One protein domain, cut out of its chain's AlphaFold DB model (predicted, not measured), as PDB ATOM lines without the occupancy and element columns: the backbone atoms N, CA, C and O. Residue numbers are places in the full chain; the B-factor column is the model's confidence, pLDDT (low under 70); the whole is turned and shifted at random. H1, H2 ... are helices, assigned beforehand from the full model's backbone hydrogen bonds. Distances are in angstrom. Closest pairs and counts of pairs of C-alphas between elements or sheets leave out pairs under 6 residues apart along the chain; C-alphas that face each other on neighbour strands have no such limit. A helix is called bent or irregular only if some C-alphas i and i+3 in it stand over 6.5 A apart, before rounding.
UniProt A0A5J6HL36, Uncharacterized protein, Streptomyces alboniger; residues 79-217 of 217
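AT A GLANCE: This is residues 79 to 217 of the 217 residues of an uncharacterized protein of Streptomyces alboniger (UniProt A0A5J6HL36). The model is a long, loose frame of helices: H1, H5 and H6 make the sides of a triangle towards one end, and H2, H3 and H4 cluster at the other. H5 joins the two, its residues 165 to 172 packing on H2 and its far end meeting H6 at a corner. The printed part has 139 residues, with six named helices in the order H1 to H6 and no named strand, and is all helix. It is loose, with a radius of gyration of the C-alphas of 20.8 A, and elongated, spanning 58 by 37 by 29 A.

IN THESE COORDINATES: H1, residues 79 to 97, begins at C-alpha 79 (251.825, 234.318, 265.503) and is 28.0 A long. It is irregular, with C-alphas 83 and 86 7.2 A apart, and has a kink of 29 degrees near residue 86. H2 is residues 101 to 116, 22.5 A; H3 is residues 125 to 130, 8.8 A; H4 is residues 147 to 163, 23.9 A; H5 is residues 165 to 183, 27.5 A. H6, residues 185 to 206, 31.3 A, ends at C-alpha 206 (262.858, 244.323, 250.312).

HOW THE PARTS SIT: H1 touches H6 with residues 79 to 86 alone, closest at the C-alphas of Met 82 and Val 191, 4.7 A. H1 touches H5 with residues 90 to 97 alone, closest at the C-alphas of Val 97 and Ser 173, 6.0 A. H2 and H5 touch at a shallow tilt of 18 degrees, opposite ways, the closest C-alphas being those of Ala 106 and Thr 165, 5.5 A. H2 touches H4 at a steep tilt of 47 degrees, the C-alphas of Val 114 and Ala 155 coming closest, 5.6 A. H3 and H4 form a hairpin, with closest C-alphas of Pro 125 and Asp 156, 6.8 A. H4 and H6 are apart. Every O i to N i+4 pair is within hydrogen-bond range in H2 to H6, and 13 of 15 are in H1.

THE WHOLE: The farthest C-alphas, of Gly 116 and Gly 207, are 60.0 A apart. The printed part has no cut; the link from H3 to H4, 16 residues, is long. Residues 208 to 217 have pLDDT under 70.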
ATOM      1  N   GLU A  79     250.852 233.323 265.051       93.00
ATOM      2  CA  GLU A  79     251.825 234.318 265.503       93.00
ATOM      3  C   GLU A  79     252.258 234.091 266.961       93.00
ATOM      4  O   GLU A  79     253.453 234.134 267.273       93.00
ATOM      5  N   GLU A  80     251.306 233.806 267.854       94.62
ATOM      6  CA  GLU A  80     251.592 233.581 269.272       94.62
ATOM      7  C   GLU A  80     252.512 232.368 269.448       94.62
ATOM      8  O   GLU A  80     253.515 232.424 270.170       94.62
ATOM      9  N   HIS A  81     252.220 231.273 268.748       95.38
ATOM     10  CA  HIS A  81     253.057 230.086 268.776       95.38
ATOM     11  C   HIS A  81     254.428 230.339 268.140       95.38
ATOM     12  O   HIS A  81     255.441 229.909 268.703       95.38
ATOM     13  N   MET A  82     254.494 231.062 267.018       95.81
ATOM     14  CA  MET A  82     255.756 231.399 266.355       95.81
ATOM     15  C   MET A  82     256.715 232.143 267.301       95.81
ATOM     16  O   MET A  82     257.883 231.757 267.416       95.81
ATOM     17  N   TRP A  83     256.224 233.155 268.025       93.56
ATOM     18  CA  TRP A  83     257.047 233.965 268.929       93.56
ATOM     19  C   TRP A  83     257.260 233.333 270.312       93.56
ATOM     20  O   TRP A  83     258.352 233.405 270.890       93.56
ATOM     21  N   GLY A  84     256.230 232.700 270.871       95.94
ATOM     22  CA  GLY A  84     256.211 232.260 272.267       95.94
ATOM     23  C   GLY A  84     256.690 230.828 272.499       95.94
ATOM     24  O   GLY A  84     257.198 230.504 273.580       95.94
ATOM     25  N   TYR A  85     256.554 229.938 271.511       96.88
ATOM     26  CA  TYR A  85     256.732 228.506 271.755       96.88
ATOM     27  C   TYR A  85     258.159 228.149 272.176       96.88
ATOM     28  O   TYR A  85     258.369 227.478 273.193       96.88
ATOM     29  N   VAL A  86     259.158 228.602 271.413       96.19
ATOM     30  CA  VAL A  86     260.567 228.249 271.652       96.19
ATOM     31  C   VAL A  86     261.066 228.866 272.957       96.19
ATOM     32  O   VAL A  86     261.637 228.154 273.785       96.19
ATOM     33  N   SER A  87     260.801 230.153 273.189       95.31
ATOM     34  CA  SER A  87     261.234 230.868 274.397       95.31
ATOM     35  C   SER A  87     260.610 230.273 275.667       95.31
ATOM     36  O   SER A  87     261.310 230.005 276.650       95.31
ATOM     37  N   GLY A  88     259.313 229.947 275.636       97.06
ATOM     38  CA  GLY A  88     258.625 229.269 276.734       97.06
ATOM     39  C   GLY A  88     259.198 227.878 277.031       97.06
ATOM     40  O   GLY A  88     259.311 227.480 278.195       97.06
ATOM     41  N   ARG A  89     259.605 227.135 275.995       96.31
ATOM     42  CA  ARG A  89     260.247 225.816 276.130       96.31
ATOM     43  C   ARG A  89     261.647 225.916 276.729       96.31
ATOM     44  O   ARG A  89     261.938 225.163 277.656       96.31
ATOM     45  N   VAL A  90     262.466 226.863 276.271       96.12
ATOM     46  CA  VAL A  90     263.803 227.129 276.834       96.12
ATOM     47  C   VAL A  90     263.701 227.424 278.332       96.12
ATOM     48  O   VAL A  90     264.321 226.724 279.126       96.12
ATOM     49  N   ARG A  91     262.800 228.328 278.748       96.94
ATOM     50  CA  ARG A  91     262.578 228.638 280.175       96.94
ATOM     51  C   ARG A  91     262.203 227.409 281.008       96.94
ATOM     52  O   ARG A  91     262.635 227.283 282.154       96.94
ATOM     53  N   ARG A  92     261.375 226.504 280.471       97.19
ATOM     54  CA  ARG A  92     261.010 225.249 281.157       97.19
ATOM     55  C   ARG A  92     262.196 224.292 281.266       97.19
ATOM     56  O   ARG A  92     262.379 223.690 282.322       97.19
ATOM     57  N   ILE A  93     262.990 224.166 280.205       97.88
ATOM     58  CA  ILE A  93     264.195 223.333 280.198       97.88
ATOM     59  C   ILE A  93     265.204 223.859 281.216       97.88
ATOM     60  O   ILE A  93     265.636 223.080 282.058       97.88
ATOM     61  N   ASP A  94     265.507 225.155 281.213       96.38
ATOM     62  CA  ASP A  94     266.483 225.758 282.129       96.38
ATOM     63  C   ASP A  94     266.095 225.546 283.597       96.38
ATOM     64  O   ASP A  94     266.928 225.155 284.416       96.38
ATOM     65  N   LYS A  95     264.804 225.695 283.932       96.88
ATOM     66  CA  LYS A  95     264.283 225.374 285.275       96.88
ATOM     67  C   LYS A  95     264.508 223.910 285.662       96.88
ATOM     68  O   LYS A  95     264.729 223.619 286.834       96.88
ATOM     69  N   ALA A  96     264.416 222.988 284.706       97.56
ATOM     70  CA  ALA A  96     264.654 221.570 284.949       97.56
ATOM     71  C   ALA A  96     266.155 221.235 285.025       97.56
ATOM     72  O   ALA A  96     266.544 220.407 285.844       97.56
ATOM     73  N   VAL A  97     266.996 221.893 284.217       98.12
ATOM     74  CA  VAL A  97     268.466 221.791 284.265       98.12
ATOM     75  C   VAL A  97     268.987 222.268 285.619       98.12
ATOM     76  O   VAL A  97     269.780 221.568 286.238       98.12
ATOM     77  N   ALA A  98     268.481 223.397 286.126       96.00
ATOM     78  CA  ALA A  98     268.865 223.946 287.428       96.00
ATOM     79  C   ALA A  98     268.596 222.997 288.608       96.00
ATOM     80  O   ALA A  98     269.218 223.131 289.657       96.00
ATOM     81  N   LYS A  99     267.681 222.034 288.439       97.06
ATOM     82  CA  LYS A  99     267.335 221.014 289.439       97.06
ATOM     83  C   LYS A  99     268.014 219.664 289.184       97.06
ATOM     84  O   LYS A  99     267.803 218.727 289.948       97.06
ATOM     85  N   ASP A 100     268.787 219.525 288.107       98.62
ATOM     86  CA  ASP A 100     269.454 218.268 287.776       98.62
ATOM     87  C   ASP A 100     270.548 217.964 288.816       98.62
ATOM     88  O   ASP A 100     271.391 218.827 289.081       98.62
ATOM     89  N   PRO A 101     270.602 216.749 289.395       98.50
ATOM     90  CA  PRO A 101     271.582 216.423 290.429       98.50
ATOM     91  C   PRO A 101     273.038 216.634 289.995       98.50
ATOM     92  O   PRO A 101     273.886 216.944 290.830       98.50
ATOM     93  N   ARG A 102     273.348 216.478 288.699       98.62
ATOM     94  CA  ARG A 102     274.697 216.734 288.162       98.62
ATOM     95  C   ARG A 102     275.052 218.218 288.238       98.62
ATOM     96  O   ARG A 102     276.158 218.556 288.650       98.62
ATOM     97  N   VAL A 103     274.099 219.085 287.900       98.62
ATOM     98  CA  VAL A 103     274.248 220.544 287.952       98.62
ATOM     99  C   VAL A 103     274.335 221.030 289.395       98.62
ATOM    100  O   VAL A 103     275.249 221.779 289.723       98.62
ATOM    101  N   LEU A 104     273.460 220.543 290.278       98.62
ATOM    102  CA  LEU A 104     273.486 220.899 291.701       98.62
ATOM    103  C   LEU A 104     274.824 220.536 292.364       98.62
ATOM    104  O   LEU A 104     275.366 221.320 293.143       98.62
ATOM    105  N   ARG A 105     275.404 219.376 292.021       98.62
ATOM    106  CA  ARG A 105     276.752 219.005 292.479       98.62
ATOM    107  C   ARG A 105     277.817 219.970 291.959       98.62
ATOM    108  O   ARG A 105     278.610 220.459 292.758       98.62
ATOM    109  N   ALA A 106     277.795 220.284 290.663       98.62
ATOM    110  CA  ALA A 106     278.743 221.222 290.066       98.62
ATOM    111  C   ALA A 106     278.648 222.627 290.687       98.62
ATOM    112  O   ALA A 106     279.673 223.269 290.906       98.62
ATOM    113  N   PHE A 107     277.440 223.090 291.017       98.56
ATOM    114  CA  PHE A 107     277.224 224.362 291.709       98.56
ATOM    115  C   PHE A 107     277.772 224.351 293.132       98.56
ATOM    116  O   PHE A 107     278.465 225.288 293.515       98.56
ATOM    117  N   ARG A 108     277.551 223.278 293.895       98.69
ATOM    118  CA  ARG A 108     278.136 223.136 295.235       98.69
ATOM    119  C   ARG A 108     279.668 223.143 295.196       98.69
ATOM    120  O   ARG A 108     280.303 223.790 296.023       98.69
ATOM    121  N   ASP A 109     280.273 222.429 294.249       98.75
ATOM    122  CA  ASP A 109     281.735 222.373 294.113       98.75
ATOM    123  C   ASP A 109     282.309 223.740 293.725       98.75
ATOM    124  O   ASP A 109     283.296 224.195 294.307       98.75
ATOM    125  N   TRP A 110     281.642 224.427 292.795       98.69
ATOM    126  CA  TRP A 110     281.963 225.800 292.421       98.69
ATOM    127  C   TRP A 110     281.848 226.765 293.602       98.69
ATOM    128  O   TRP A 110     282.779 227.528 293.853       98.69
ATOM    129  N   SER A 111     280.764 226.682 294.370       98.69
ATOM    130  CA  SER A 111     280.505 227.566 295.505       98.69
ATOM    131  C   SER A 111     281.584 227.434 296.580       98.69
ATOM    132  O   SER A 111     282.160 228.432 297.016       98.69
ATOM    133  N   ARG A 112     281.990 226.196 296.900       98.81
ATOM    134  CA  ARG A 112     283.127 225.929 297.799       98.81
ATOM    135  C   ARG A 112     284.444 226.491 297.272       98.81
ATOM    136  O   ARG A 112     285.249 226.991 298.052       98.81
ATOM    137  N   CYS A 113     284.679 226.437 295.962       98.81
ATOM    138  CA  CYS A 113     285.865 227.048 295.365       98.81
ATOM    139  C   CYS A 113     285.858 228.579 295.507       98.81
ATOM    140  O   CYS A 113     286.893 229.161 295.833       98.81
ATOM    141  N   VAL A 114     284.711 229.231 295.287       98.69
ATOM    142  CA  VAL A 114     284.562 230.687 295.447       98.69
ATOM    143  C   VAL A 114     284.748 231.092 296.912       98.69
ATOM    144  O   VAL A 114     285.510 232.017 297.197       98.69
ATOM    145  N   GLN A 115     284.151 230.346 297.844       98.56
ATOM    146  CA  GLN A 115     284.328 230.555 299.282       98.56
ATOM    147  C   GLN A 115     285.784 230.358 299.718       98.56
ATOM    148  O   GLN A 115     286.336 231.196 300.424       98.56
ATOM    149  N   GLY A 116     286.456 229.313 299.223       98.56
ATOM    150  CA  GLY A 116     287.879 229.068 299.480       98.56
ATOM    151  C   GLY A 116     288.813 230.154 298.927       98.56
ATOM    152  O   GLY A 116     289.974 230.224 299.319       98.56
ATOM    153  N   LYS A 117     288.319 231.024 298.037       98.25
ATOM    154  CA  LYS A 117     289.021 232.229 297.568       98.25
ATOM    155  C   LYS A 117     288.725 233.477 298.409       98.25
ATOM    156  O   LYS A 117     289.199 234.552 298.056       98.25
ATOM    157  N   GLY A 118     287.971 233.342 299.500       98.19
ATOM    158  CA  GLY A 118     287.643 234.424 300.429       98.19
ATOM    159  C   GLY A 118     286.391 235.226 300.064       98.19
ATOM    160  O   GLY A 118     286.193 236.315 300.602       98.19
ATOM    161  N   PHE A 119     285.551 234.728 299.153       98.19
ATOM    162  CA  PHE A 119     284.325 235.413 298.728       98.19
ATOM    163  C   PHE A 119     283.064 234.774 299.325       98.19
ATOM    164  O   PHE A 119     283.099 233.692 299.905       98.19
ATOM    165  N   LYS A 120     281.933 235.479 299.205       96.75
ATOM    166  CA  LYS A 120     280.624 235.020 299.695       96.75
ATOM    167  C   LYS A 120     280.228 233.699 299.023       96.75
ATOM    168  O   LYS A 120     280.494 233.492 297.842       96.75
ATOM    169  N   GLU A 121     279.565 232.834 299.784       97.00
ATOM    170  CA  GLU A 121     278.955 231.614 299.261       97.00
ATOM    171  C   GLU A 121     277.697 231.942 298.442       97.00
ATOM    172  O   GLU A 121     276.863 232.751 298.857       97.00
ATOM    173  N   TYR A 122     277.549 231.291 297.289       97.88
ATOM    174  CA  TYR A 122     276.398 231.447 296.400       97.88
ATOM    175  C   TYR A 122     275.810 230.083 296.031       97.88
ATOM    176  O   TYR A 122     276.542 229.108 295.874       97.88
ATOM    177  N   GLY A 123     274.488 230.007 295.853       97.00
ATOM    178  CA  GLY A 123     273.817 228.768 295.438       97.00
ATOM    179  C   GLY A 123     274.165 228.350 294.005       97.00
ATOM    180  O   GLY A 123     274.176 227.164 293.680       97.00
ATOM    181  N   SER A 124     274.483 229.323 293.154       96.88
ATOM    182  CA  SER A 124     274.878 229.129 291.763       96.88
ATOM    183  C   SER A 124     275.681 230.330 291.239       96.88
ATOM    184  O   SER A 124     275.575 231.428 291.794       96.88
ATOM    185  N   PRO A 125     276.417 230.179 290.118       96.25
ATOM    186  CA  PRO A 125     277.036 231.316 289.429       96.25
ATOM    187  C   PRO A 125     276.038 232.427 289.082       96.25
ATOM    188  O   PRO A 125     276.353 233.611 289.159       96.25
ATOM    189  N   ALA A 126     274.797 232.059 288.751       95.19
ATOM    190  CA  ALA A 126     273.766 233.022 288.396       95.19
ATOM    191  C   ALA A 126     273.311 233.875 289.596       95.19
ATOM    192  O   ALA A 126     272.919 235.023 289.400       95.19
ATOM    193  N   ASP A 127     273.387 233.347 290.820       97.31
ATOM    194  CA  ASP A 127     273.102 234.112 292.042       97.31
ATOM    195  C   ASP A 127     274.217 235.121 292.332       97.31
ATOM    196  O   ASP A 127     273.935 236.244 292.741       97.31
ATOM    197  N   ALA A 128     275.476 234.765 292.047       97.06
ATOM    198  CA  ALA A 128     276.600 235.689 292.187       97.06
ATOM    199  C   ALA A 128     276.503 236.867 291.210       97.06
ATOM    200  O   ALA A 128     276.698 238.008 291.615       97.06
ATOM    201  N   VAL A 129     276.134 236.615 289.950       94.94
ATOM    202  CA  VAL A 129     275.914 237.666 288.934       94.94
ATOM    203  C   VAL A 129     274.740 238.590 289.303       94.94
ATOM    204  O   VAL A 129     274.748 239.789 288.998       94.94
ATOM    205  N   ARG A 130     273.697 238.040 289.937       94.81
ATOM    206  CA  ARG A 130     272.474 238.776 290.291       94.81
ATOM    207  C   ARG A 130     272.514 239.444 291.660       94.81
ATOM    208  O   ARG A 130     271.549 240.129 291.975       94.81
ATOM    209  N   ASP A 131     273.592 239.302 292.428       96.31
ATOM    210  CA  ASP A 131     273.699 239.940 293.742       96.31
ATOM    211  C   ASP A 131     273.461 241.458 293.616       96.31
ATOM    212  O   ASP A 131     274.123 242.166 292.848       96.31
ATOM    213  N   GLU A 132     272.453 241.951 294.333       93.88
ATOM    214  CA  GLU A 132     272.003 243.342 294.264       93.88
ATOM    215  C   GLU A 132     273.068 244.306 294.798       93.88
ATOM    216  O   GLU A 132     273.130 245.460 294.365       93.88
ATOM    217  N   ALA A 133     273.983 243.811 295.643       94.50
ATOM    218  CA  ALA A 133     275.111 244.575 296.165       94.50
ATOM    219  C   ALA A 133     275.991 245.183 295.060       94.50
ATOM    220  O   ALA A 133     276.651 246.197 295.287       94.50
ATOM    221  N   TRP A 134     276.002 244.602 293.854       95.00
ATOM    222  CA  TRP A 134     276.800 245.104 292.733       95.00
ATOM    223  C   TRP A 134     276.227 246.358 292.081       95.00
ATOM    224  O   TRP A 134     276.955 247.031 291.361       95.00
ATOM    225  N   ARG A 135     274.951 246.692 292.305       92.19
ATOM    226  CA  ARG A 135     274.265 247.812 291.628       92.19
ATOM    227  C   ARG A 135     273.927 248.976 292.557       92.19
ATOM    228  O   ARG A 135     273.351 249.965 292.116       92.19
ATOM    229  N   VAL A 136     274.301 248.888 293.833       88.81
ATOM    230  CA  VAL A 136     274.082 249.971 294.800       88.81
ATOM    231  C   VAL A 136     274.736 251.259 294.287       88.81
ATOM    232  O   VAL A 136     275.926 251.279 293.975       88.81
ATOM    233  N   GLY A 137     273.946 252.331 294.181       82.81
ATOM    234  CA  GLY A 137     274.409 253.633 293.688       82.81
ATOM    235  C   GLY A 137     274.576 253.738 292.165       82.81
ATOM    236  O   GLY A 137     275.248 254.657 291.700       82.81
ATOM    237  N   ARG A 138     273.996 252.818 291.377       83.44
ATOM    238  CA  ARG A 138     274.017 252.844 289.902       83.44
ATOM    239  C   ARG A 138     272.601 252.892 289.326       83.44
ATOM    240  O   ARG A 138     271.764 252.072 289.683       83.44
ATOM    241  N   GLY A 139     272.352 253.832 288.412       79.69
ATOM    242  CA  GLY A 139     271.083 253.967 287.678       79.69
ATOM    243  C   GLY A 139     271.163 253.571 286.200       79.69
ATOM    244  O   GLY A 139     270.147 253.535 285.518       79.69
ATOM    245  N   ASP A 140     272.358 253.260 285.699       84.38
ATOM    246  CA  ASP A 140     272.642 252.992 284.283       84.38
ATOM    247  C   ASP A 140     272.579 251.499 283.915       84.38
ATOM    248  O   ASP A 140     272.992 251.095 282.831       84.38
ATOM    249  N   GLY A 141     272.116 250.654 284.840       84.12
ATOM    250  CA  GLY A 141     272.084 249.201 284.671       84.12
ATOM    251  C   GLY A 141     273.453 248.514 284.753       84.12
ATOM    252  O   GLY A 141     273.505 247.281 284.720       84.12
ATOM    253  N   ASN A 142     274.549 249.267 284.900       91.62
ATOM    254  CA  ASN A 142     275.888 248.719 285.099       91.62
ATOM    255  C   ASN A 142     276.164 248.458 286.590       91.62
ATOM    256  O   ASN A 142     275.417 248.887 287.475       91.62
ATOM    257  N   THR A 143     277.246 247.745 286.887       93.88
ATOM    258  CA  THR A 143     277.685 247.518 288.264       93.88
ATOM    259  C   THR A 143     278.608 248.635 288.759       93.88
ATOM    260  O   THR A 143     279.243 249.368 287.992       93.88
ATOM    261  N   ALA A 144     278.688 248.780 290.080       92.38
ATOM    262  CA  ALA A 144     279.547 249.743 290.753       92.38
ATOM    263  C   ALA A 144     281.042 249.392 290.636       92.38
ATOM    264  O   ALA A 144     281.883 250.244 290.916       92.38
ATOM    265  N   ARG A 145     281.386 248.167 290.207       93.06
ATOM    266  CA  ARG A 145     282.759 247.667 290.005       93.06
ATOM    267  C   ARG A 145     283.608 247.793 291.260       93.06
ATOM    268  O   ARG A 145     284.791 248.129 291.223       93.06
ATOM    269  N   THR A 146     282.991 247.519 292.406       95.06
ATOM    270  CA  THR A 146     283.696 247.540 293.690       95.06
ATOM    271  C   THR A 146     284.797 246.477 293.702       95.06
ATOM    272  O   THR A 146     284.689 245.445 293.039       95.06
ATOM    273  N   LYS A 147     285.844 246.664 294.519       96.12
ATOM    274  CA  LYS A 147     286.905 245.646 294.679       96.12
ATOM    275  C   LYS A 147     286.337 244.264 295.028       96.12
ATOM    276  O   LYS A 147     286.834 243.252 294.540       96.12
ATOM    277  N   ARG A 148     285.279 244.230 295.848       96.81
ATOM    278  CA  ARG A 148     284.584 242.997 296.237       96.81
ATOM    279  C   ARG A 148     283.898 242.331 295.048       96.81
ATOM    280  O   ARG A 148     284.031 241.122 294.886       96.81
ATOM    281  N   GLU A 149     283.195 243.101 294.224       97.25
ATOM    282  CA  GLU A 149     282.552 242.591 293.012       97.25
ATOM    283  C   GLU A 149     283.586 242.036 292.029       97.25
ATOM    284  O   GLU A 149     283.489 240.875 291.642       97.25
ATOM    285  N   LEU A 150     284.595 242.839 291.666       97.62
ATOM    286  CA  LEU A 150     285.636 242.442 290.715       97.62
ATOM    287  C   LEU A 150     286.338 241.162 291.185       97.62
ATOM    288  O   LEU A 150     286.510 240.218 290.416       97.62
ATOM    289  N   GLY A 151     286.684 241.093 292.475       98.31
ATOM    290  CA  GLY A 151     287.253 239.893 293.080       98.31
ATOM    291  C   GLY A 151     286.319 238.682 292.993       98.31
ATOM    292  O   GLY A 151     286.762 237.598 292.612       98.31
ATOM    293  N   THR A 152     285.025 238.872 293.266       98.44
ATOM    294  CA  THR A 152     284.020 237.800 293.185       98.44
ATOM    295  C   THR A 152     283.858 237.302 291.748       98.44
ATOM    296  O   THR A 152     283.857 236.095 291.532       98.44
ATOM    297  N   ALA A 153     283.796 238.194 290.756       98.25
ATOM    298  CA  ALA A 153     283.700 237.831 289.341       98.25
ATOM    299  C   ALA A 153     284.954 237.084 288.848       98.25
ATOM    300  O   ALA A 153     284.865 236.089 288.125       98.25
ATOM    301  N   VAL A 154     286.144 237.518 289.276       98.56
ATOM    302  CA  VAL A 154     287.400 236.812 288.981       98.56
ATOM    303  C   VAL A 154     287.411 235.419 289.616       98.56
ATOM    304  O   VAL A 154     287.838 234.453 288.969       98.56
ATOM    305  N   ALA A 155     286.941 235.290 290.859       98.62
ATOM    306  CA  ALA A 155     286.818 234.005 291.538       98.62
ATOM    307  C   ALA A 155     285.812 233.086 290.839       98.62
ATOM    308  O   ALA A 155     286.155 231.928 290.596       98.62
ATOM    309  N   ASP A 156     284.643 233.603 290.449       98.25
ATOM    310  CA  ASP A 156     283.632 232.875 289.680       98.25
ATOM    311  C   ASP A 156     284.236 232.291 288.398       98.25
ATOM    312  O   ASP A 156     284.290 231.069 288.248       98.25
ATOM    313  N   VAL A 157     284.799 233.131 287.518       98.25
ATOM    314  CA  VAL A 157     285.384 232.668 286.248       98.25
ATOM    315  C   VAL A 157     286.500 231.649 286.479       98.25
ATOM    316  O   VAL A 157     286.573 230.635 285.780       98.25
ATOM    317  N   THR A 158     287.363 231.883 287.468       98.38
ATOM    318  CA  THR A 158     288.472 230.971 287.784       98.38
ATOM    319  C   THR A 158     287.962 229.612 288.264       98.38
ATOM    320  O   THR A 158     288.429 228.574 287.792       98.38
ATOM    321  N   CYS A 159     287.002 229.602 289.190       98.50
ATOM    322  CA  CYS A 159     286.417 228.378 289.731       98.50
ATOM    323  C   CYS A 159     285.608 227.625 288.678       98.50
ATOM    324  O   CYS A 159     285.726 226.405 288.574       98.50
ATOM    325  N   ASN A 160     284.857 228.342 287.846       97.25
ATOM    326  CA  ASN A 160     284.078 227.760 286.765       97.25
ATOM    327  C   ASN A 160     284.980 227.070 285.732       97.25
ATOM    328  O   ASN A 160     284.747 225.910 285.402       97.25
ATOM    329  N   ARG A 161     286.068 227.726 285.299       97.44
ATOM    330  CA  ARG A 161     287.070 227.122 284.402       97.44
ATOM    331  C   ARG A 161     287.733 225.891 285.024       97.44
ATOM    332  O   ARG A 161     287.867 224.878 284.351       97.44
ATOM    333  N   LYS A 162     288.116 225.959 286.306       98.00
ATOM    334  CA  LYS A 162     288.768 224.846 287.020       98.00
ATOM    335  C   LYS A 162     287.862 223.617 287.153       98.00
ATOM    336  O   LYS A 162     288.346 222.496 287.065       98.00
ATOM    337  N   LEU A 163     286.572 223.830 287.408       98.19
ATOM    338  CA  LEU A 163     285.612 222.766 287.729       98.19
ATOM    339  C   LEU A 163     284.694 222.402 286.558       98.19
ATOM    340  O   LEU A 163     283.825 221.545 286.702       98.19
ATOM    341  N   ASN A 164     284.865 223.059 285.411       97.38
ATOM    342  CA  ASN A 164     284.019 222.911 284.233       97.38
ATOM    343  C   ASN A 164     282.513 223.084 284.536       97.38
ATOM    344  O   ASN A 164     281.659 222.391 283.978       97.38
ATOM    345  N   THR A 165     282.163 224.008 285.436       97.44
ATOM    346  CA  THR A 165     280.783 224.185 285.921       97.44
ATOM    347  C   THR A 165     279.824 224.534 284.780       97.44
ATOM    348  O   THR A 165     278.754 223.935 284.658       97.44
ATOM    349  N   ALA A 166     280.222 225.456 283.897       96.12
ATOM    350  CA  ALA A 166     279.444 225.808 282.711       96.12
ATOM    351  C   ALA A 166     279.340 224.650 281.705       96.12
ATOM    352  O   ALA A 166     278.298 224.486 281.072       96.12
ATOM    353  N   GLY A 167     280.382 223.823 281.572       97.69
ATOM    354  CA  GLY A 167     280.349 222.652 280.697       97.69
ATOM    355  C   GLY A 167     279.365 221.589 281.182       97.69
ATOM    356  O   GLY A 167     278.624 221.037 280.371       97.69
ATOM    357  N   VAL A 168     279.273 221.358 282.497       98.38
ATOM    358  CA  VAL A 168     278.251 220.470 283.079       98.38
ATOM    359  C   VAL A 168     276.845 221.004 282.795       98.38
ATOM    360  O   VAL A 168     275.995 220.253 282.313       98.38
ATOM    361  N   TRP A 169     276.600 222.299 283.027       97.44
ATOM    362  CA  TRP A 169     275.317 222.926 282.687       97.44
ATOM    363  C   TRP A 169     274.970 222.754 281.203       97.44
ATOM    364  O   TRP A 169     273.839 222.386 280.869       97.44
ATOM    365  N   TRP A 170     275.937 222.994 280.312       97.62
ATOM    366  CA  TRP A 170     275.756 222.868 278.866       97.62
ATOM    367  C   TRP A 170     275.434 221.431 278.451       97.62
ATOM    368  O   TRP A 170     274.497 221.218 277.684       97.62
ATOM    369  N   ALA A 171     276.145 220.439 278.991       98.50
ATOM    370  CA  ALA A 171     275.914 219.033 278.672       98.50
ATOM    371  C   ALA A 171     274.486 218.597 279.042       98.50
ATOM    372  O   ALA A 171     273.760 218.061 278.201       98.50
ATOM    373  N   VAL A 172     274.041 218.912 280.264       98.62
ATOM    374  CA  VAL A 172     272.680 218.593 280.731       98.62
ATOM    375  C   VAL A 172     271.618 219.360 279.939       98.62
ATOM    376  O   VAL A 172     270.587 218.791 279.566       98.62
ATOM    377  N   SER A 173     271.865 220.639 279.647       98.00
ATOM    378  CA  SER A 173     270.990 221.455 278.796       98.00
ATOM    379  C   SER A 173     270.820 220.833 277.413       98.00
ATOM    380  O   SER A 173     269.691 220.637 276.967       98.00
ATOM    381  N   ASN A 174     271.919 220.454 276.760       98.38
ATOM    382  CA  ASN A 174     271.913 219.855 275.428       98.38
ATOM    383  C   ASN A 174     271.170 218.507 275.408       98.38
ATOM    384  O   ASN A 174     270.353 218.269 274.520       98.38
ATOM    385  N   GLU A 175     271.374 217.637 276.403       98.25
ATOM    386  CA  GLU A 175     270.616 216.383 276.534       98.25
ATOM    387  C   GLU A 175     269.100 216.633 276.592       98.25
ATOM    388  O   GLU A 175     268.326 216.011 275.852       98.25
ATOM    389  N   ARG A 176     268.672 217.574 277.443       98.06
ATOM    390  CA  ARG A 176     267.255 217.919 277.626       98.06
ATOM    391  C   ARG A 176     266.664 218.599 276.397       98.06
ATOM    392  O   ARG A 176     265.567 218.231 275.986       98.06
ATOM    393  N   GLN A 177     267.392 219.523 275.773       97.94
ATOM    394  CA  GLN A 177     266.984 220.173 274.527       97.94
ATOM    395  C   GLN A 177     266.814 219.151 273.398       97.94
ATOM    396  O   GLN A 177     265.786 219.144 272.724       97.94
ATOM    397  N   ARG A 178     267.760 218.218 273.228       98.06
ATOM    398  CA  ARG A 178     267.646 217.144 272.228       98.06
ATOM    399  C   ARG A 178     266.446 216.237 272.496       98.06
ATOM    400  O   ARG A 178     265.742 215.869 271.557       98.06
ATOM    401  N   ALA A 179     266.197 215.872 273.753       97.44
ATOM    402  CA  ALA A 179     265.018 215.089 274.118       97.44
ATOM    403  C   ALA A 179     263.711 215.845 273.823       97.44
ATOM    404  O   ALA A 179     262.774 215.253 273.288       97.44
ATOM    405  N   GLU A 180     263.663 217.146 274.110       97.12
ATOM    406  CA  GLU A 180     262.496 217.988 273.840       97.12
ATOM    407  C   GLU A 180     262.215 218.122 272.340       97.12
ATOM    408  O   GLU A 180     261.070 217.953 271.912       97.12
ATOM    409  N   LEU A 181     263.255 218.356 271.536       97.00
ATOM    410  CA  LEU A 181     263.155 218.433 270.078       97.00
ATOM    411  C   LEU A 181     262.646 217.119 269.476       97.00
ATOM    412  O   LEU A 181     261.787 217.147 268.596       97.00
ATOM    413  N   ARG A 182     263.121 215.964 269.968       97.12
ATOM    414  CA  ARG A 182     262.624 214.652 269.520       97.12
ATOM    415  C   ARG A 182     261.142 214.462 269.844       97.12
ATOM    416  O   ARG A 182     260.391 214.033 268.977       97.12
ATOM    417  N   ARG A 183     260.718 214.813 271.062       97.31
ATOM    418  CA  ARG A 183     259.328 214.650 271.526       97.31
ATOM    419  C   ARG A 183     258.343 215.606 270.854       97.31
ATOM    420  O   ARG A 183     257.186 215.254 270.683       97.31
ATOM    421  N   ASN A 184     258.789 216.804 270.475       97.38
ATOM    422  CA  ASN A 184     257.911 217.872 269.986       97.38
ATOM    423  C   ASN A 184     258.235 218.297 268.543       97.38
ATOM    424  O   ASN A 184     257.983 219.442 268.161       97.38
ATOM    425  N   LYS A 185     258.812 217.394 267.738       97.38
ATOM    426  CA  LYS A 185     259.332 217.683 266.390       97.38
ATOM    427  C   LYS A 185     258.326 218.414 265.495       97.38
ATOM    428  O   LYS A 185     258.707 219.365 264.819       97.38
ATOM    429  N   SER A 186     257.060 217.996 265.494       97.56
ATOM    430  CA  SER A 186     256.000 218.620 264.688       97.56
ATOM    431  C   SER A 186     255.731 220.070 265.092       97.56
ATOM    432  O   SER A 186     255.644 220.931 264.223       97.56
ATOM    433  N   ARG A 187     255.694 220.374 266.395       97.25
ATOM    434  CA  ARG A 187     255.476 221.741 266.898       97.25
ATOM    435  C   ARG A 187     256.628 222.675 266.525       97.25
ATOM    436  O   ARG A 187     256.392 223.778 266.055       97.25
ATOM    437  N   TYR A 188     257.874 222.210 266.643       97.88
ATOM    438  CA  TYR A 188     259.031 222.987 266.176       97.88
ATOM    439  C   TYR A 188     259.034 223.186 264.653       97.88
ATOM    440  O   TYR A 188     259.446 224.242 264.182       97.88
ATOM    441  N   ARG A 189     258.556 222.202 263.876       97.69
ATOM    442  CA  ARG A 189     258.369 222.364 262.426       97.69
ATOM    443  C   ARG A 189     257.294 223.396 262.091       97.69
ATOM    444  O   ARG A 189     257.505 224.148 261.153       97.69
ATOM    445  N   ALA A 190     256.209 223.461 262.860       97.44
ATOM    446  CA  ALA A 190     255.178 224.484 262.685       97.44
ATOM    447  C   ALA A 190     255.739 225.896 262.930       97.44
ATOM    448  O   ALA A 190     255.646 226.737 262.046       97.44
ATOM    449  N   VAL A 191     256.449 226.110 264.049       97.88
ATOM    450  CA  VAL A 191     257.146 227.389 264.313       97.88
ATOM    451  C   VAL A 191     258.098 227.747 263.173       97.88
ATOM    452  O   VAL A 191     258.149 228.891 262.732       97.88
ATOM    453  N   ARG A 192     258.872 226.769 262.686       97.81
ATOM    454  CA  ARG A 192     259.812 227.003 261.589       97.81
ATOM    455  C   ARG A 192     259.096 227.406 260.299       97.81
ATOM    456  O   ARG A 192     259.563 228.328 259.646       97.81
ATOM    457  N   ALA A 193     257.988 226.750 259.964       98.00
ATOM    458  CA  ALA A 193     257.204 227.078 258.779       98.00
ATOM    459  C   ALA A 193     256.681 228.521 258.830       98.00
ATOM    460  O   ALA A 193     256.773 229.231 257.836       98.00
ATOM    461  N   ASP A 194     256.203 228.979 259.986       97.81
ATOM    462  CA  ASP A 194     255.725 230.355 260.144       97.81
ATOM    463  C   ASP A 194     256.859 231.389 260.076       97.81
ATOM    464  O   ASP A 194     256.727 232.391 259.375       97.81
ATOM    465  N   LEU A 195     258.022 231.101 260.674       97.38
ATOM    466  CA  LEU A 195     259.213 231.944 260.505       97.38
ATOM    467  C   LEU A 195     259.669 232.022 259.044       97.38
ATOM    468  O   LEU A 195     260.114 233.075 258.591       97.38
ATOM    469  N   ASP A 196     259.588 230.918 258.304       97.31
ATOM    470  CA  ASP A 196     259.982 230.884 256.896       97.31
ATOM    471  C   ASP A 196     258.984 231.662 256.017       97.31
ATOM    472  O   ASP A 196     259.404 232.349 255.085       97.31
ATOM    473  N   ARG A 197     257.685 231.662 256.354       96.62
ATOM    474  CA  ARG A 197     256.690 232.536 255.706       96.62
ATOM    475  C   ARG A 197     256.957 234.016 255.964       96.62
ATOM    476  O   ARG A 197     256.910 234.802 255.020       96.62
ATOM    477  N   LEU A 198     257.264 234.385 257.209       96.31
ATOM    478  CA  LEU A 198     257.626 235.760 257.555       96.31
ATOM    479  C   LEU A 198     258.866 236.213 256.772       96.31
ATOM    480  O   LEU A 198     258.852 237.278 256.164       96.31
ATOM    481  N   ARG A 199     259.919 235.386 256.725       95.94
ATOM    482  CA  ARG A 199     261.132 235.680 255.939       95.94
ATOM    483  C   ARG A 199     260.822 235.883 254.461       95.94
ATOM    484  O   ARG A 199     261.245 236.879 253.898       95.94
ATOM    485  N   ALA A 200     260.022 235.004 253.857       94.88
ATOM    486  CA  ALA A 200     259.632 235.152 252.458       94.88
ATOM    487  C   ALA A 200     258.849 236.454 252.199       94.88
ATOM    488  O   ALA A 200     259.024 237.088 251.157       94.88
ATOM    489  N   ALA A 201     257.997 236.874 253.141       94.94
ATOM    490  CA  ALA A 201     257.294 238.150 253.054       94.94
ATOM    491  C   ALA A 201     258.254 239.348 253.161       94.94
ATOM    492  O   ALA A 201     258.098 240.313 252.412       94.94
ATOM    493  N   VAL A 202     259.259 239.269 254.042       94.31
ATOM    494  CA  VAL A 202     260.314 240.285 254.185       94.31
ATOM    495  C   VAL A 202     261.165 240.376 252.919       94.31
ATOM    496  O   VAL A 202     261.286 241.468 252.369       94.31
ATOM    497  N   ASP A 203     261.678 239.257 252.406       93.31
ATOM    498  CA  ASP A 203     262.501 239.218 251.188       93.31
ATOM    499  C   ASP A 203     261.752 239.855 250.007       93.31
ATOM    500  O   ASP A 203     262.273 240.725 249.303       93.31
ATOM    501  N   LYS A 204     260.468 239.502 249.848       91.62
ATOM    502  CA  LYS A 204     259.587 240.092 248.832       91.62
ATOM    503  C   LYS A 204     259.408 241.601 249.019       91.62
ATOM    504  O   LYS A 204     259.377 242.327 248.028       91.62
ATOM    505  N   ALA A 205     259.256 242.072 250.256       90.69
ATOM    506  CA  ALA A 205     259.093 243.493 250.557       90.69
ATOM    507  C   ALA A 205     260.380 244.301 250.317       90.69
ATOM    508  O   ALA A 205     260.296 245.456 249.903       90.69
ATOM    509  N   LEU A 206     261.551 243.699 250.545       89.00
ATOM    510  CA  LEU A 206     262.858 244.323 250.312       89.00
ATOM    511  C   LEU A 206     263.318 244.240 248.849       89.00
ATOM    512  O   LEU A 206     264.269 244.919 248.468       89.00
ATOM    513  N   GLY A 207     262.654 243.429 248.020       83.81
ATOM    514  CA  GLY A 207     263.087 243.171 246.647       83.81
ATOM    515  C   GLY A 207     264.382 242.356 246.573       83.81
ATOM    516  O   GLY A 207     265.067 242.391 245.550       83.81
ATOM    517  N   GLU A 208     264.732 241.632 247.640       67.38
ATOM    518  CA  GLU A 208     265.890 240.740 247.662       67.38
ATOM    519  C   GLU A 208     265.498 239.359 247.105       67.38
ATOM    520  O   GLU A 208     264.427 238.836 247.430       67.38
ATOM    521  N   PRO A 209     266.327 238.729 246.248       51.94
ATOM    522  CA  PRO A 209     266.067 237.364 245.818       51.94
ATOM    523  C   PRO A 209     266.161 236.425 247.026       51.94
ATOM    524  O   PRO A 209     267.150 236.453 247.761       51.94
ATOM    525  N   ALA A 210     265.147 235.574 247.201       46.62
ATOM    526  CA  ALA A 210     265.095 234.578 248.266       46.62
ATOM    527  C   ALA A 210     266.398 233.755 248.298       46.62
ATOM    528  O   ALA A 210     266.679 232.997 247.367       46.62
ATOM    529  N   GLY A 211     267.198 233.908 249.360       48.78
ATOM    530  CA  GLY A 211     268.381 233.073 249.595       48.78
ATOM    531  C   GLY A 211     269.740 233.765 249.742       48.78
ATOM    532  O   GLY A 211     270.732 233.048 249.878       48.78
ATOM    533  N   LYS A 212     269.848 235.101 249.792       42.97
ATOM    534  CA  LYS A 212     271.086 235.712 250.315       42.97
ATOM    535  C   LYS A 212     271.099 235.598 251.838       42.97
ATOM    536  O   LYS A 212     270.434 236.343 252.546       42.97
ATOM    537  N   ALA A 213     271.844 234.617 252.341       39.25
ATOM    538  CA  ALA A 213     272.104 234.474 253.763       39.25
ATOM    539  C   ALA A 213     272.661 235.793 254.328       39.25
ATOM    540  O   ALA A 213     273.684 236.300 253.867       39.25
ATOM    541  N   LEU A 214     271.985 236.341 255.339       40.84
ATOM    542  CA  LEU A 214     272.506 237.407 256.189       40.84
ATOM    543  C   LEU A 214     273.754 236.880 256.910       40.84
ATOM    544  O   LEU A 214     273.636 236.231 257.950       40.84
ATOM    545  N   GLY A 215     274.939 237.095 256.339       44.72
ATOM    546  CA  GLY A 215     276.166 236.621 256.972       44.72
ATOM    547  C   GLY A 215     277.438 236.635 256.138       44.72
ATOM    548  O   GLY A 215     278.235 235.731 256.320       44.72
ATOM    549  N   GLU A 216     277.659 237.623 255.271       34.94
ATOM    550  CA  GLU A 216     279.014 237.959 254.806       34.94
ATOM    551  C   GLU A 216     279.141 239.481 254.685       34.94
ATOM    552  O   GLU A 216     278.797 240.074 253.662       34.94
ATOM    553  N   ARG A 217     279.577 240.120 255.773       35.03
ATOM    554  CA  ARG A 217     280.315 241.387 255.788       35.03
ATOM    555  C   ARG A 217     281.229 241.400 257.003       35.03
ATOM    556  O   ARG A 217     280.752 240.976 258.078       35.03
TER     557      ARG A 217